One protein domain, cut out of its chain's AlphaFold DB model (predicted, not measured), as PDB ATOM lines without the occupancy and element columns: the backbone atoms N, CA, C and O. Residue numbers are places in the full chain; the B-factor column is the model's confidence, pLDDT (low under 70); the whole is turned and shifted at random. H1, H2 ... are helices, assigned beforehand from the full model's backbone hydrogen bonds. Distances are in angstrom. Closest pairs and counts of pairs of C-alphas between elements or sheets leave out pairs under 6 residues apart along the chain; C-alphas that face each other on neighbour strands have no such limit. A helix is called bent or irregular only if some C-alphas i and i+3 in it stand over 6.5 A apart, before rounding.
ATOM      1  N   PRO A 155       8.735  22.354 -63.255       91.06
ATOM      2  CA  PRO A 155       9.906  22.251 -62.402       91.06
ATOM      3  C   PRO A 155       9.541  21.528 -61.099       91.06
ATOM      4  O   PRO A 155       8.405  21.601 -60.624       91.06
ATOM      5  N   LEU A 156      10.526  20.888 -60.469       89.50
ATOM      6  CA  LEU A 156      10.325  20.228 -59.178       89.50
ATOM      7  C   LEU A 156       9.818  21.215 -58.108       89.50
ATOM      8  O   LEU A 156       8.854  20.928 -57.408       89.50
ATOM      9  N   TYR A 157      10.411  22.410 -58.047       91.44
ATOM     10  CA  TYR A 157       9.976  23.554 -57.237       91.44
ATOM     11  C   TYR A 157      10.361  24.871 -57.932       91.44
ATOM     12  O   TYR A 157      11.194  24.901 -58.840       91.44
ATOM     13  N   ARG A 158       9.766  25.995 -57.514       90.44
ATOM     14  CA  ARG A 158      10.054  27.320 -58.094       90.44
ATOM     15  C   ARG A 158      11.252  27.973 -57.404       90.44
ATOM     16  O   ARG A 158      11.144  28.345 -56.246       90.44
ATOM     17  N   LEU A 159      12.345  28.238 -58.124       88.81
ATOM     18  CA  LEU A 159      13.570  28.820 -57.540       88.81
ATOM     19  C   LEU A 159      13.352  30.136 -56.772       88.81
ATOM     20  O   LEU A 159      13.909  30.323 -55.699       88.81
ATOM     21  N   LYS A 160      12.526  31.049 -57.301       89.00
ATOM     22  CA  LYS A 160      12.275  32.359 -56.667       89.00
ATOM     23  C   LYS A 160      11.380  32.283 -55.426       89.00
ATOM     24  O   LYS A 160      11.360  33.225 -54.646       89.00
ATOM     25  N   ASN A 161      10.579  31.227 -55.303       87.69
ATOM     26  CA  ASN A 161       9.603  31.062 -54.229       87.69
ATOM     27  C   ASN A 161       9.270  29.566 -54.066       87.69
ATOM     28  O   ASN A 161       8.193  29.138 -54.506       87.69
ATOM     29  N   PRO A 162      10.217  28.771 -53.531       89.88
ATOM     30  CA  PRO A 162      10.093  27.316 -53.460       89.88
ATOM     31  C   PRO A 162       9.042  26.889 -52.438       89.88
ATOM     32  O   PRO A 162       8.365  25.896 -52.664       89.88
ATOM     33  N   PHE A 163       8.869  27.691 -51.384       90.88
ATOM     34  CA  PHE A 163       7.778  27.620 -50.414       90.88
ATOM     35  C   PHE A 163       6.747  28.696 -50.745       90.88
ATOM     36  O   PHE A 163       7.105  29.782 -51.201       90.88
ATOM     37  N   GLY A 164       5.467  28.426 -50.555       82.44
ATOM     38  CA  GLY A 164       4.375  29.321 -50.941       82.44
ATOM     39  C   GLY A 164       3.387  28.628 -51.860       82.44
ATOM     40  O   GLY A 164       2.971  29.187 -52.891       82.44
ATOM     41  N   TYR A 165       3.034  27.410 -51.463       85.12
ATOM     42  CA  TYR A 165       1.898  26.682 -51.982       85.12
ATOM     43  C   TYR A 165       0.637  27.555 -51.901       85.12
ATOM     44  O   TYR A 165       0.380  28.291 -50.934       85.12
ATOM     45  N   LYS A 166      -0.192  27.499 -52.945       80.19
ATOM     46  CA  LYS A 166      -1.517  28.121 -52.925       80.19
ATOM     47  C   LYS A 166      -2.572  27.043 -53.123       80.19
ATOM     48  O   LYS A 166      -2.644  26.433 -54.183       80.19
ATOM     49  N   SER A 167      -3.406  26.877 -52.102       66.06
ATOM     50  CA  SER A 167      -4.673  26.162 -52.212       66.06
ATOM     51  C   SER A 167      -5.495  26.747 -53.368       66.06
ATOM     52  O   SER A 167      -5.464  27.959 -53.600       66.06
ATOM     53  N   ALA A 168      -6.199  25.883 -54.101       58.44
ATOM     54  CA  ALA A 168      -7.108  26.233 -55.200       58.44
ATOM     55  C   ALA A 168      -6.495  26.731 -56.530       58.44
ATOM     56  O   ALA A 168      -7.216  27.327 -57.336       58.44
ATOM     57  N   ILE A 169      -5.216  26.477 -56.837       58.31
ATOM     58  CA  ILE A 169      -4.736  26.746 -58.205       58.31
ATOM     59  C   ILE A 169      -5.285  25.663 -59.150       58.31
ATOM     60  O   ILE A 169      -5.050  24.479 -58.932       58.31
ATOM     61  N   LYS A 170      -5.989  26.075 -60.215       59.06
ATOM     62  CA  LYS A 170      -6.463  25.182 -61.296       59.06
ATOM     63  C   LYS A 170      -5.323  24.524 -62.093       59.06
ATOM     64  O   LYS A 170      -5.564  23.563 -62.808       59.06
ATOM     65  N   GLU A 171      -4.101  25.030 -61.956       69.25
ATOM     66  CA  GLU A 171      -2.901  24.581 -62.664       69.25
ATOM     67  C   GLU A 171      -1.701  24.538 -61.708       69.25
ATOM     68  O   GLU A 171      -1.336  25.539 -61.081       69.25
ATOM     69  N   TYR A 172      -1.069  23.373 -61.587       75.94
ATOM     70  CA  TYR A 172       0.150  23.217 -60.797       75.94
ATOM     71  C   TYR A 172       1.295  24.012 -61.432       75.94
ATOM     72  O   TYR A 172       1.470  23.996 -62.648       75.94
ATOM     73  N   ARG A 173       2.101  24.706 -60.618       86.00
ATOM     74  CA  ARG A 173       3.257  25.481 -61.115       86.00
ATOM     75  C   ARG A 173       4.571  24.742 -60.909       86.00
ATOM     76  O   ARG A 173       5.608  25.171 -61.409       86.00
ATOM     77  N   SER A 174       4.531  23.684 -60.111       88.56
ATOM     78  CA  SER A 174       5.651  22.821 -59.788       88.56
ATOM     79  C   SER A 174       5.145  21.469 -59.299       88.56
ATOM     80  O   SER A 174       4.004  21.360 -58.848       88.56
ATOM     81  N   VAL A 175       6.005  20.453 -59.344       88.38
ATOM     82  CA  VAL A 175       5.708  19.140 -58.751       88.38
ATOM     83  C   VAL A 175       5.482  19.268 -57.237       88.38
ATOM     84  O   VAL A 175       4.597  18.617 -56.695       88.38
ATOM     85  N   TYR A 176       6.196  20.182 -56.570       89.88
ATOM     86  CA  TYR A 176       6.003  20.513 -55.155       89.88
ATOM     87  C   TYR A 176       4.568  20.936 -54.811       89.88
ATOM     88  O   TYR A 176       4.037  20.501 -53.794       89.88
ATOM     89  N   ASP A 177       3.897  21.720 -55.667       88.44
ATOM     90  CA  ASP A 177       2.499  22.120 -55.428       88.44
ATOM     91  C   ASP A 177       1.554  20.902 -55.356       88.44
ATOM     92  O   ASP A 177       0.524  20.954 -54.683       88.44
ATOM     93  N   ASN A 178       1.907  19.800 -56.027       85.56
ATOM     94  CA  ASN A 178       1.128  18.567 -56.019       85.56
ATOM     95  C   ASN A 178       1.206  17.844 -54.659       85.56
ATOM     96  O   ASN A 178       0.219  17.267 -54.215       85.56
ATOM     97  N   PHE A 179       2.313  17.965 -53.918       89.88
ATOM     98  CA  PHE A 179       2.436  17.320 -52.601       89.88
ATOM     99  C   PHE A 179       1.329  17.788 -51.653       89.88
ATOM    100  O   PHE A 179       0.722  17.001 -50.933       89.88
ATOM    101  N   PHE A 180       1.008  19.076 -51.703       91.19
ATOM    102  CA  PHE A 180      -0.040  19.658 -50.874       91.19
ATOM    103  C   PHE A 180      -1.437  19.330 -51.376       91.19
ATOM    104  O   PHE A 180      -2.359  19.286 -50.572       91.19
ATOM    105  N   ARG A 181      -1.605  19.037 -52.671       86.62
ATOM    106  CA  ARG A 181      -2.882  18.552 -53.203       86.62
ATOM    107  C   ARG A 181      -3.296  17.239 -52.546       86.62
ATOM    108  O   ARG A 181      -4.463  17.097 -52.194       86.62
ATOM    109  N   ILE A 182      -2.340  16.333 -52.334       88.88
ATOM    110  CA  ILE A 182      -2.572  15.071 -51.621       88.88
ATOM    111  C   ILE A 182      -3.055  15.361 -50.195       88.88
ATOM    112  O   ILE A 182      -4.060  14.811 -49.758       88.88
ATOM    113  N   LEU A 183      -2.396  16.286 -49.487       92.62
ATOM    114  CA  LEU A 183      -2.794  16.678 -48.131       92.62
ATOM    115  C   LEU A 183      -4.174  17.355 -48.084       92.62
ATOM    116  O   LEU A 183      -4.935  17.103 -47.152       92.62
ATOM    117  N   GLU A 184      -4.539  18.162 -49.087       92.00
ATOM    118  CA  GLU A 184      -5.869  18.781 -49.151       92.00
ATOM    119  C   GLU A 184      -6.999  17.733 -49.210       92.00
ATOM    120  O   GLU A 184      -8.102  17.997 -48.723       92.00
ATOM    121  N   TRP A 185      -6.759  16.539 -49.774       91.75
ATOM    122  CA  TRP A 185      -7.789  15.495 -49.857       91.75
ATOM    123  C   TRP A 185      -8.263  15.002 -48.495       91.75
ATOM    124  O   TRP A 185      -9.422  14.612 -48.378       91.75
ATOM    125  N   VAL A 186      -7.431  15.101 -47.453       93.88
ATOM    126  CA  VAL A 186      -7.838  14.816 -46.069       93.88
ATOM    127  C   VAL A 186      -9.030  15.686 -45.667       93.88
ATOM    128  O   VAL A 186      -9.980  15.199 -45.054       93.88
ATOM    129  N   GLY A 187      -9.002  16.968 -46.043       91.06
ATOM    130  CA  GLY A 187     -10.088  17.908 -45.783       91.06
ATOM    131  C   GLY A 187     -11.322  17.689 -46.659       91.06
ATOM    132  O   GLY A 187     -12.418  18.037 -46.233       91.06
ATOM    133  N   MET A 188     -11.157  17.084 -47.840       90.88
ATOM    134  CA  MET A 188     -12.241  16.829 -48.807       90.88
ATOM    135  C   MET A 188     -13.008  15.538 -48.555       90.88
ATOM    136  O   MET A 188     -14.043  15.318 -49.175       90.88
ATOM    137  N   LEU A 189     -12.520  14.651 -47.689       92.19
ATOM    138  CA  LEU A 189     -13.306  13.486 -47.303       92.19
ATOM    139  C   LEU A 189     -14.534  13.966 -46.499       92.19
ATOM    140  O   LEU A 189     -14.373  14.721 -45.552       92.19
ATOM    141  N   PRO A 190     -15.771  13.545 -46.771       89.50
ATOM    142  CA  PRO A 190     -16.924  14.029 -46.001       89.50
ATOM    143  C   PRO A 190     -17.041  13.374 -44.614       89.50
ATOM    144  O   PRO A 190     -17.653  13.932 -43.707       89.50
ATOM    145  N   LEU A 191     -16.428  12.197 -44.418       90.88
ATOM    146  CA  LEU A 191     -16.641  11.356 -43.236       90.88
ATOM    147  C   LEU A 191     -15.351  11.079 -42.462       90.88
ATOM    148  O   LEU A 191     -14.295  10.798 -43.033       90.88
ATOM    149  N   GLU A 192     -15.460  11.064 -41.137       92.19
ATOM    150  CA  GLU A 192     -14.371  10.667 -40.242       92.19
ATOM    151  C   GLU A 192     -13.958   9.199 -40.463       92.19
ATOM    152  O   GLU A 192     -12.774   8.879 -40.501       92.19
ATOM    153  N   ALA A 193     -14.916   8.308 -40.741       93.38
ATOM    154  CA  ALA A 193     -14.611   6.923 -41.102       93.38
ATOM    155  C   ALA A 193     -13.774   6.810 -42.388       93.38
ATOM    156  O   ALA A 193     -12.859   5.994 -42.440       93.38
ATOM    157  N   ALA A 194     -14.014   7.659 -43.393       93.88
ATOM    158  CA  ALA A 194     -13.196   7.676 -44.607       93.88
ATOM    159  C   ALA A 194     -11.747   8.097 -44.315       93.88
ATOM    160  O   ALA A 194     -10.804   7.510 -44.839       93.88
ATOM    161  N   ARG A 195     -11.556   9.083 -43.429       94.00
ATOM    162  CA  ARG A 195     -10.224   9.496 -42.958       94.00
ATOM    163  C   ARG A 195      -9.505   8.387 -42.204       94.00
ATOM    164  O   ARG A 195      -8.294   8.251 -42.344       94.00
ATOM    165  N   ASN A 196     -10.235   7.596 -41.423       93.00
ATOM    166  CA  ASN A 196      -9.666   6.442 -40.732       93.00
ATOM    167  C   ASN A 196      -9.205   5.362 -41.720       93.00
ATOM    168  O   ASN A 196      -8.120   4.817 -41.534       93.00
ATOM    169  N   LEU A 197      -9.956   5.115 -42.802       94.25
ATOM    170  CA  LEU A 197      -9.546   4.177 -43.859       94.25
ATOM    171  C   LEU A 197      -8.257   4.611 -44.577       94.25
ATOM    172  O   LEU A 197      -7.462   3.760 -44.970       94.25
ATOM    173  N   ALA A 198      -8.018   5.919 -44.722       92.62
ATOM    174  CA  ALA A 198      -6.770   6.437 -45.290       92.62
ATOM    175  C   ALA A 198      -5.522   6.060 -44.459       92.62
ATOM    176  O   ALA A 198      -4.428   5.904 -45.006       92.62
ATOM    177  N   GLY A 199      -5.698   5.846 -43.152       91.06
ATOM    178  CA  GLY A 199      -4.634   5.492 -42.218       91.06
ATOM    179  C   GLY A 199      -3.811   6.706 -41.787       91.06
ATOM    180  O   GLY A 199      -3.103   7.318 -42.585       91.06
ATOM    181  N   THR A 200      -3.873   7.038 -40.495       92.19
ATOM    182  CA  THR A 200      -3.132   8.169 -39.912       92.19
ATOM    183  C   THR A 200      -1.631   8.071 -40.177       92.19
ATOM    184  O   THR A 200      -1.031   9.053 -40.613       92.19
ATOM    185  N   ASP A 201      -1.055   6.882 -40.011       93.31
ATOM    186  CA  ASP A 201       0.382   6.645 -40.171       93.31
ATOM    187  C   ASP A 201       0.857   6.895 -41.609       93.31
ATOM    188  O   ASP A 201       1.945   7.432 -41.815       93.31
ATOM    189  N   ASN A 202       0.031   6.587 -42.619       92.81
ATOM    190  CA  ASN A 202       0.362   6.841 -44.028       92.81
ATOM    191  C   ASN A 202       0.478   8.342 -44.308       92.81
ATOM    192  O   ASN A 202       1.417   8.797 -44.967       92.81
ATOM    193  N   ILE A 203      -0.462   9.125 -43.774       94.44
ATOM    194  CA  ILE A 203      -0.476  10.580 -43.938       94.44
ATOM    195  C   ILE A 203       0.687  11.204 -43.153       94.44
ATOM    196  O   ILE A 203       1.400  12.042 -43.699       94.44
ATOM    197  N   GLN A 204       0.940  10.761 -41.916       95.31
ATOM    198  CA  GLN A 204       2.080  11.217 -41.107       95.31
ATOM    199  C   GLN A 204       3.428  10.903 -41.771       95.31
ATOM    200  O   GLN A 204       4.333  11.745 -41.799       95.31
ATOM    201  N   PHE A 205       3.560   9.711 -42.357       93.88
ATOM    202  CA  PHE A 205       4.728   9.333 -43.146       93.88
ATOM    203  C   PHE A 205       4.919  10.278 -44.338       93.88
ATOM    204  O   PHE A 205       6.016  10.799 -44.552       93.88
ATOM    205  N   PHE A 206       3.848  10.573 -45.075       95.19
ATOM    206  CA  PHE A 206       3.912  11.498 -46.201       95.19
ATOM    207  C   PHE A 206       4.271  12.928 -45.771       95.19
ATOM    208  O   PHE A 206       5.144  13.548 -46.377       95.19
ATOM    209  N   VAL A 207       3.691  13.433 -44.678       96.31
ATOM    210  CA  VAL A 207       4.066  14.726 -44.079       96.31
ATOM    211  C   VAL A 207       5.557  14.753 -43.725       96.31
ATOM    212  O   VAL A 207       6.252  15.725 -44.023       96.31
ATOM    213  N   THR A 208       6.080  13.667 -43.155       95.88
ATOM    214  CA  THR A 208       7.509  13.528 -42.837       95.88
ATOM    215  C   THR A 208       8.376  13.597 -44.095       95.88
ATOM    216  O   THR A 208       9.370  14.327 -44.118       95.88
ATOM    217  N   MET A 209       7.976  12.925 -45.179       94.88
ATOM    218  CA  MET A 209       8.661  13.043 -46.471       94.88
ATOM    219  C   MET A 209       8.661  14.482 -47.000       94.88
ATOM    220  O   MET A 209       9.706  14.978 -47.424       94.88
ATOM    221  N   VAL A 210       7.519  15.176 -46.943       95.19
ATOM    222  CA  VAL A 210       7.404  16.574 -47.387       95.19
ATOM    223  C   VAL A 210       8.311  17.489 -46.557       95.19
ATOM    224  O   VAL A 210       8.996  18.345 -47.122       95.19
ATOM    225  N   ARG A 211       8.404  17.281 -45.236       97.25
ATOM    226  CA  ARG A 211       9.331  18.018 -44.357       97.25
ATOM    227  C   ARG A 211      10.791  17.805 -44.733       97.25
ATOM    228  O   ARG A 211      11.547  18.777 -44.797       97.25
ATOM    229  N   HIS A 212      11.188  16.559 -44.995       96.62
ATOM    230  CA  HIS A 212      12.546  16.245 -45.443       96.62
ATOM    231  C   HIS A 212      12.867  16.925 -46.770       96.62
ATOM    232  O   HIS A 212      13.885  17.607 -46.873       96.62
ATOM    233  N   PHE A 213      11.955  16.834 -47.734       95.00
ATOM    234  CA  PHE A 213      12.089  17.525 -49.008       95.00
ATOM    235  C   PHE A 213      12.251  19.041 -48.819       95.00
ATOM    236  O   PHE A 213      13.171  19.643 -49.369       95.00
ATOM    237  N   GLY A 214      11.402  19.665 -47.995       96.25
ATOM    238  CA  GLY A 214      11.488  21.096 -47.704       96.25
ATOM    239  C   GLY A 214      12.816  21.495 -47.059       96.25
ATOM    240  O   GLY A 214      13.428  22.485 -47.459       96.25
ATOM    241  N   LYS A 215      13.324  20.686 -46.122       97.62
ATOM    242  CA  LYS A 215      14.637  20.896 -45.498       97.62
ATOM    243  C   LYS A 215      15.772  20.856 -46.525       97.62
ATOM    244  O   LYS A 215      16.654  21.715 -46.479       97.62
ATOM    245  N   ASP A 216      15.741  19.902 -47.450       97.38
ATOM    246  CA  ASP A 216      16.771  19.764 -48.481       97.38
ATOM    247  C   ASP A 216      16.726  20.917 -49.490       97.38
ATOM    248  O   ASP A 216      17.771  21.480 -49.827       97.38
ATOM    249  N   VAL A 217      15.529  21.348 -49.898       96.12
ATOM    250  CA  VAL A 217      15.356  22.527 -50.759       96.12
ATOM    251  C   VAL A 217      15.890  23.785 -50.073       96.12
ATOM    252  O   VAL A 217      16.715  24.489 -50.660       96.12
ATOM    253  N   ALA A 218      15.495  24.035 -48.822       96.94
ATOM    254  CA  ALA A 218      15.952  25.189 -48.047       96.94
ATOM    255  C   ALA A 218      17.482  25.221 -47.916       96.94
ATOM    256  O   ALA A 218      18.109  26.250 -48.168       96.94
ATOM    257  N   LYS A 219      18.089  24.067 -47.609       97.00
ATOM    258  CA  LYS A 219      19.544  23.908 -47.538       97.00
ATOM    259  C   LYS A 219      20.213  24.186 -48.885       97.00
ATOM    260  O   LYS A 219      21.200  24.914 -48.925       97.00
ATOM    261  N   SER A 220      19.688  23.629 -49.977       96.19
ATOM    262  CA  SER A 220      20.277  23.778 -51.316       96.19
ATOM    263  C   SER A 220      20.257  25.220 -51.826       96.19
ATOM    264  O   SER A 220      21.180  25.645 -52.516       96.19
ATOM    265  N   LEU A 221      19.231  25.986 -51.449       95.50
ATOM    266  CA  LEU A 221      19.052  27.374 -51.865       95.50
ATOM    267  C   LEU A 221      19.563  28.385 -50.830       95.50
ATOM    268  O   LEU A 221      19.536  29.581 -51.101       95.50
ATOM    269  N   SER A 222      20.034  27.923 -49.666       95.75
ATOM    270  CA  SER A 222      20.452  28.774 -48.543       95.75
ATOM    271  C   SER A 222      19.367  29.771 -48.103       95.75
ATOM    272  O   SER A 222      19.637  30.952 -47.899       95.75
ATOM    273  N   ILE A 223      18.131  29.289 -47.965       95.44
ATOM    274  CA  ILE A 223      16.966  30.074 -47.521       95.44
ATOM    275  C   ILE A 223      16.337  29.463 -46.263       95.44
ATOM    276  O   ILE A 223      16.621  28.323 -45.897       95.44
ATOM    277  N   GLU A 224      15.440  30.206 -45.618       96.00
ATOM    278  CA  GLU A 224      14.623  29.692 -44.516       96.00
ATOM    279  C   GLU A 224      13.682  28.569 -44.986       96.00
ATOM    280  O   GLU A 224      13.040  28.673 -46.034       96.00
ATOM    281  N   ASN A 225      13.578  27.496 -44.194       96.38
ATOM    282  CA  ASN A 225      12.633  26.415 -44.454       96.38
ATOM    283  C   ASN A 225      11.227  26.802 -43.981       96.38
ATOM    284  O   ASN A 225      10.971  26.843 -42.780       96.38
ATOM    285  N   ARG A 226      10.312  27.016 -44.929       96.00
ATOM    286  CA  ARG A 226       8.916  27.397 -44.658       96.00
ATOM    287  C   ARG A 226       7.905  26.311 -45.031       96.00
ATOM    288  O   ARG A 226       6.715  26.587 -45.145       96.00
ATOM    289  N   VAL A 227       8.360  25.066 -45.198       96.62
ATOM    290  CA  VAL A 227       7.498  23.935 -45.584       96.62
ATOM    291  C   VAL A 227       6.333  23.708 -44.615       96.62
ATOM    292  O   VAL A 227       5.248  23.325 -45.041       96.62
ATOM    293  N   GLU A 228       6.532  23.984 -43.325       97.12
ATOM    294  CA  GLU A 228       5.510  23.768 -42.299       97.12
ATOM    295  C   GLU A 228       4.285  24.667 -42.495       97.12
ATOM    296  O   GLU A 228       3.155  24.251 -42.246       97.12
ATOM    297  N   GLU A 229       4.483  25.885 -43.006       95.69
ATOM    298  CA  GLU A 229       3.381  26.794 -43.323       95.69
ATOM    299  C   GLU A 229       2.499  26.224 -44.438       95.69
ATOM    300  O   GLU A 229       1.271  26.297 -44.360       95.69
ATOM    301  N   ASP A 230       3.119  25.615 -45.452       95.25
ATOM    302  CA  ASP A 230       2.416  24.996 -46.572       95.25
ATOM    303  C   ASP A 230       1.697  23.705 -46.133       95.25
ATOM    304  O   ASP A 230       0.546  23.488 -46.520       95.25
ATOM    305  N   ILE A 231       2.310  22.895 -45.253       96.44
ATOM    306  CA  ILE A 231       1.683  21.699 -44.652       96.44
ATOM    307  C   ILE A 231       0.451  22.104 -43.838       96.44
ATOM    308  O   ILE A 231      -0.644  21.582 -44.064       96.44
ATOM    309  N   LYS A 232       0.604  23.072 -42.924       95.81
ATOM    310  CA  LYS A 232      -0.489  23.588 -42.091       95.81
ATOM    311  C   LYS A 232      -1.622  24.157 -42.929       95.81
ATOM    312  O   LYS A 232      -2.792  23.916 -42.638       95.81
ATOM    313  N   LYS A 233      -1.284  24.874 -43.998       94.25
ATOM    314  CA  LYS A 233      -2.263  25.414 -44.937       94.25
ATOM    315  C   LYS A 233      -3.035  24.322 -45.680       94.25
ATOM    316  O   LYS A 233      -4.236  24.481 -45.860       94.25
ATOM    317  N   ALA A 234      -2.369  23.256 -46.121       93.69
ATOM    318  CA  ALA A 234      -3.002  22.183 -46.888       93.69
ATOM    319  C   ALA A 234      -3.893  21.276 -46.027       93.69
ATOM    320  O   ALA A 234      -5.001  20.942 -46.437       93.69
ATOM    321  N   LEU A 235      -3.437  20.915 -44.823       94.69
ATOM    322  CA  LEU A 235      -4.206  20.083 -43.889       94.69
ATOM    323  C   LEU A 235      -5.324  20.856 -43.172       94.69
ATOM    324  O   LEU A 235      -6.301  20.255 -42.720       94.69
ATOM    325  N   GLY A 236      -5.196  22.180 -43.046       94.19
ATOM    326  CA  GLY A 236      -6.186  23.028 -42.387       94.19
ATOM    327  C   GLY A 236      -6.446  22.586 -40.945       94.19
ATOM    328  O   GLY A 236      -5.516  22.424 -40.156       94.19
ATOM    329  N   ILE A 237      -7.719  22.360 -40.603       95.12
ATOM    330  CA  ILE A 237      -8.138  21.945 -39.251       95.12
ATOM    331  C   ILE A 237      -7.606  20.563 -38.841       95.12
ATOM    332  O   ILE A 237      -7.650  20.220 -37.666       95.12
ATOM    333  N   TYR A 238      -7.108  19.768 -39.791       95.88
ATOM    334  CA  TYR A 238      -6.594  18.422 -39.536       95.88
ATOM    335  C   TYR A 238      -5.085  18.386 -39.272       95.88
ATOM    336  O   TYR A 238      -4.526  17.308 -39.073       95.88
ATOM    337  N   TYR A 239      -4.417  19.542 -39.258       97.00
ATOM    338  CA  TYR A 239      -2.976  19.632 -39.036       97.00
ATOM    339  C   TYR A 239      -2.536  18.929 -37.743       97.00
ATOM    340  O   TYR A 239      -1.680  18.051 -37.796       97.00
ATOM    341  N   ASP A 240      -3.186  19.226 -36.614       95.88
ATOM    342  CA  ASP A 240      -2.811  18.666 -35.305       95.88
ATOM    343  C   ASP A 240      -3.004  17.146 -35.207       95.88
ATOM    344  O   ASP A 240      -2.500  16.510 -34.296       95.88
ATOM    345  N   ARG A 241      -3.743  16.533 -36.134       94.19
ATOM    346  CA  ARG A 241      -3.923  15.080 -36.160       94.19
ATOM    347  C   ARG A 241      -2.837  14.370 -36.960       94.19
ATOM    348  O   ARG A 241      -2.430  13.266 -36.607       94.19
ATOM    349  N   TYR A 242      -2.427  14.966 -38.076       94.69
ATOM    350  CA  TYR A 242      -1.601  14.292 -39.078       94.69
ATOM    351  C   TYR A 242      -0.177  14.837 -39.179       94.69
ATOM    352  O   TYR A 242       0.636  14.253 -39.891       94.69
ATOM    353  N   ALA A 243       0.129  15.949 -38.512       91.06
ATOM    354  CA  ALA A 243       1.420  16.613 -38.627       91.06
ATOM    355  C   ALA A 243       2.154  16.804 -37.290       91.06
ATOM    356  O   ALA A 243       3.328  17.167 -37.325       91.06
ATOM    357  N   THR A 244       1.538  16.571 -36.134       81.31
ATOM    358  CA  THR A 244       2.223  16.677 -34.829       81.31
ATOM    359  C   THR A 244       2.889  15.383 -34.410       81.31
ATOM    360  O   THR A 244       2.244  14.328 -34.598       81.31
TER     361      THR A 244
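AT A GLANCE: This is residues 155 to 244 of the 244 residues of an uncharacterized protein of Candidatus Harrisonbacteria bacterium CG10_big_fil_rev_8_21_14_0_10_40_38 (UniProt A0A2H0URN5). Three helices, H1, H3 and H4, make a small up-and-down bundle, their centres at the corners of a triangle, with the short helix H2 at one end, where the chain turns from H1 to H3. H3 is the longest helix, H4 has a kink, and a long loop, residues 155 to 174, comes before H1. The printed part has 90 residues with four named helices, in the order H1, H2, H3, H4, and no named strand; the class is all helix. It is compact, with a radius of gyration of the C-alphas of 13.2 A, and its C-alphas span 41 by 28 by 18 A.

HOW THE PARTS SIT: Start at H3, residues 200 to 221, and then find H4, residues 227 to 242: the two touch, and their closest C-alphas, those of Gln 204 and Tyr 242, are 5.2 A apart. They form a helical hairpin, running opposite ways at a shallow tilt of 14 degrees. H4 is irregular, with C-alphas 234 and 237 9.2 A apart, and it has a kink of 111 degrees near residue 235. Next find H1, residues 175 to 188, which touches H4; their closest C-alphas, those of Glu 184 and Ala 234, are 5.0 A apart. H1 and H4 run the same way at a shallow tilt of 21 degrees. H1 and H3 are close but not clearly touching: their closest C-alphas, those of Phe 179 and Val 210, are 7.2 A apart. H1, H3 and H4 form an up and down bundle, each helix running against the one before it in the chain. H2, residues 192 to 198, is close to H1 but not clearly touching it, with the C-alphas of Val 186 and Arg 195 closest at 6.6 A. H2 and H4 are apart, while H2 and H3 meet only through their link. In the backbone, H2 and H3 have every O i to N i+4 pair within hydrogen-bond range; H4 has 7 of 12, and H1 has 4 of 10, beside 10 of 11 O i to N i+3 pairs.

IN THESE COORDINATES: Find C-alpha 200 at (-3.132, 8.169, -39.912); from there H3 runs 31.7 A to C-alpha 221 at (19.052, 27.374, -51.865). H4 measures 14.8 A from first to last C-alpha and ends at C-alpha 242, at (-1.601, 14.292, -39.078). H1 begins at C-alpha 175, at (5.708, 19.140, -58.751), and measures 20.6 A; H2 measures 10.1 A.

THE WHOLE: Look at Ala 193 and Ser 222 for the two C-alphas farthest apart, 42.0 A. The printed part has no cut, and the links H1 to H2, H2 to H3 and H3 to H4 are tight. The mean pLDDT of the printed part is 90.8; look for values under 70 at residues 167 to 171.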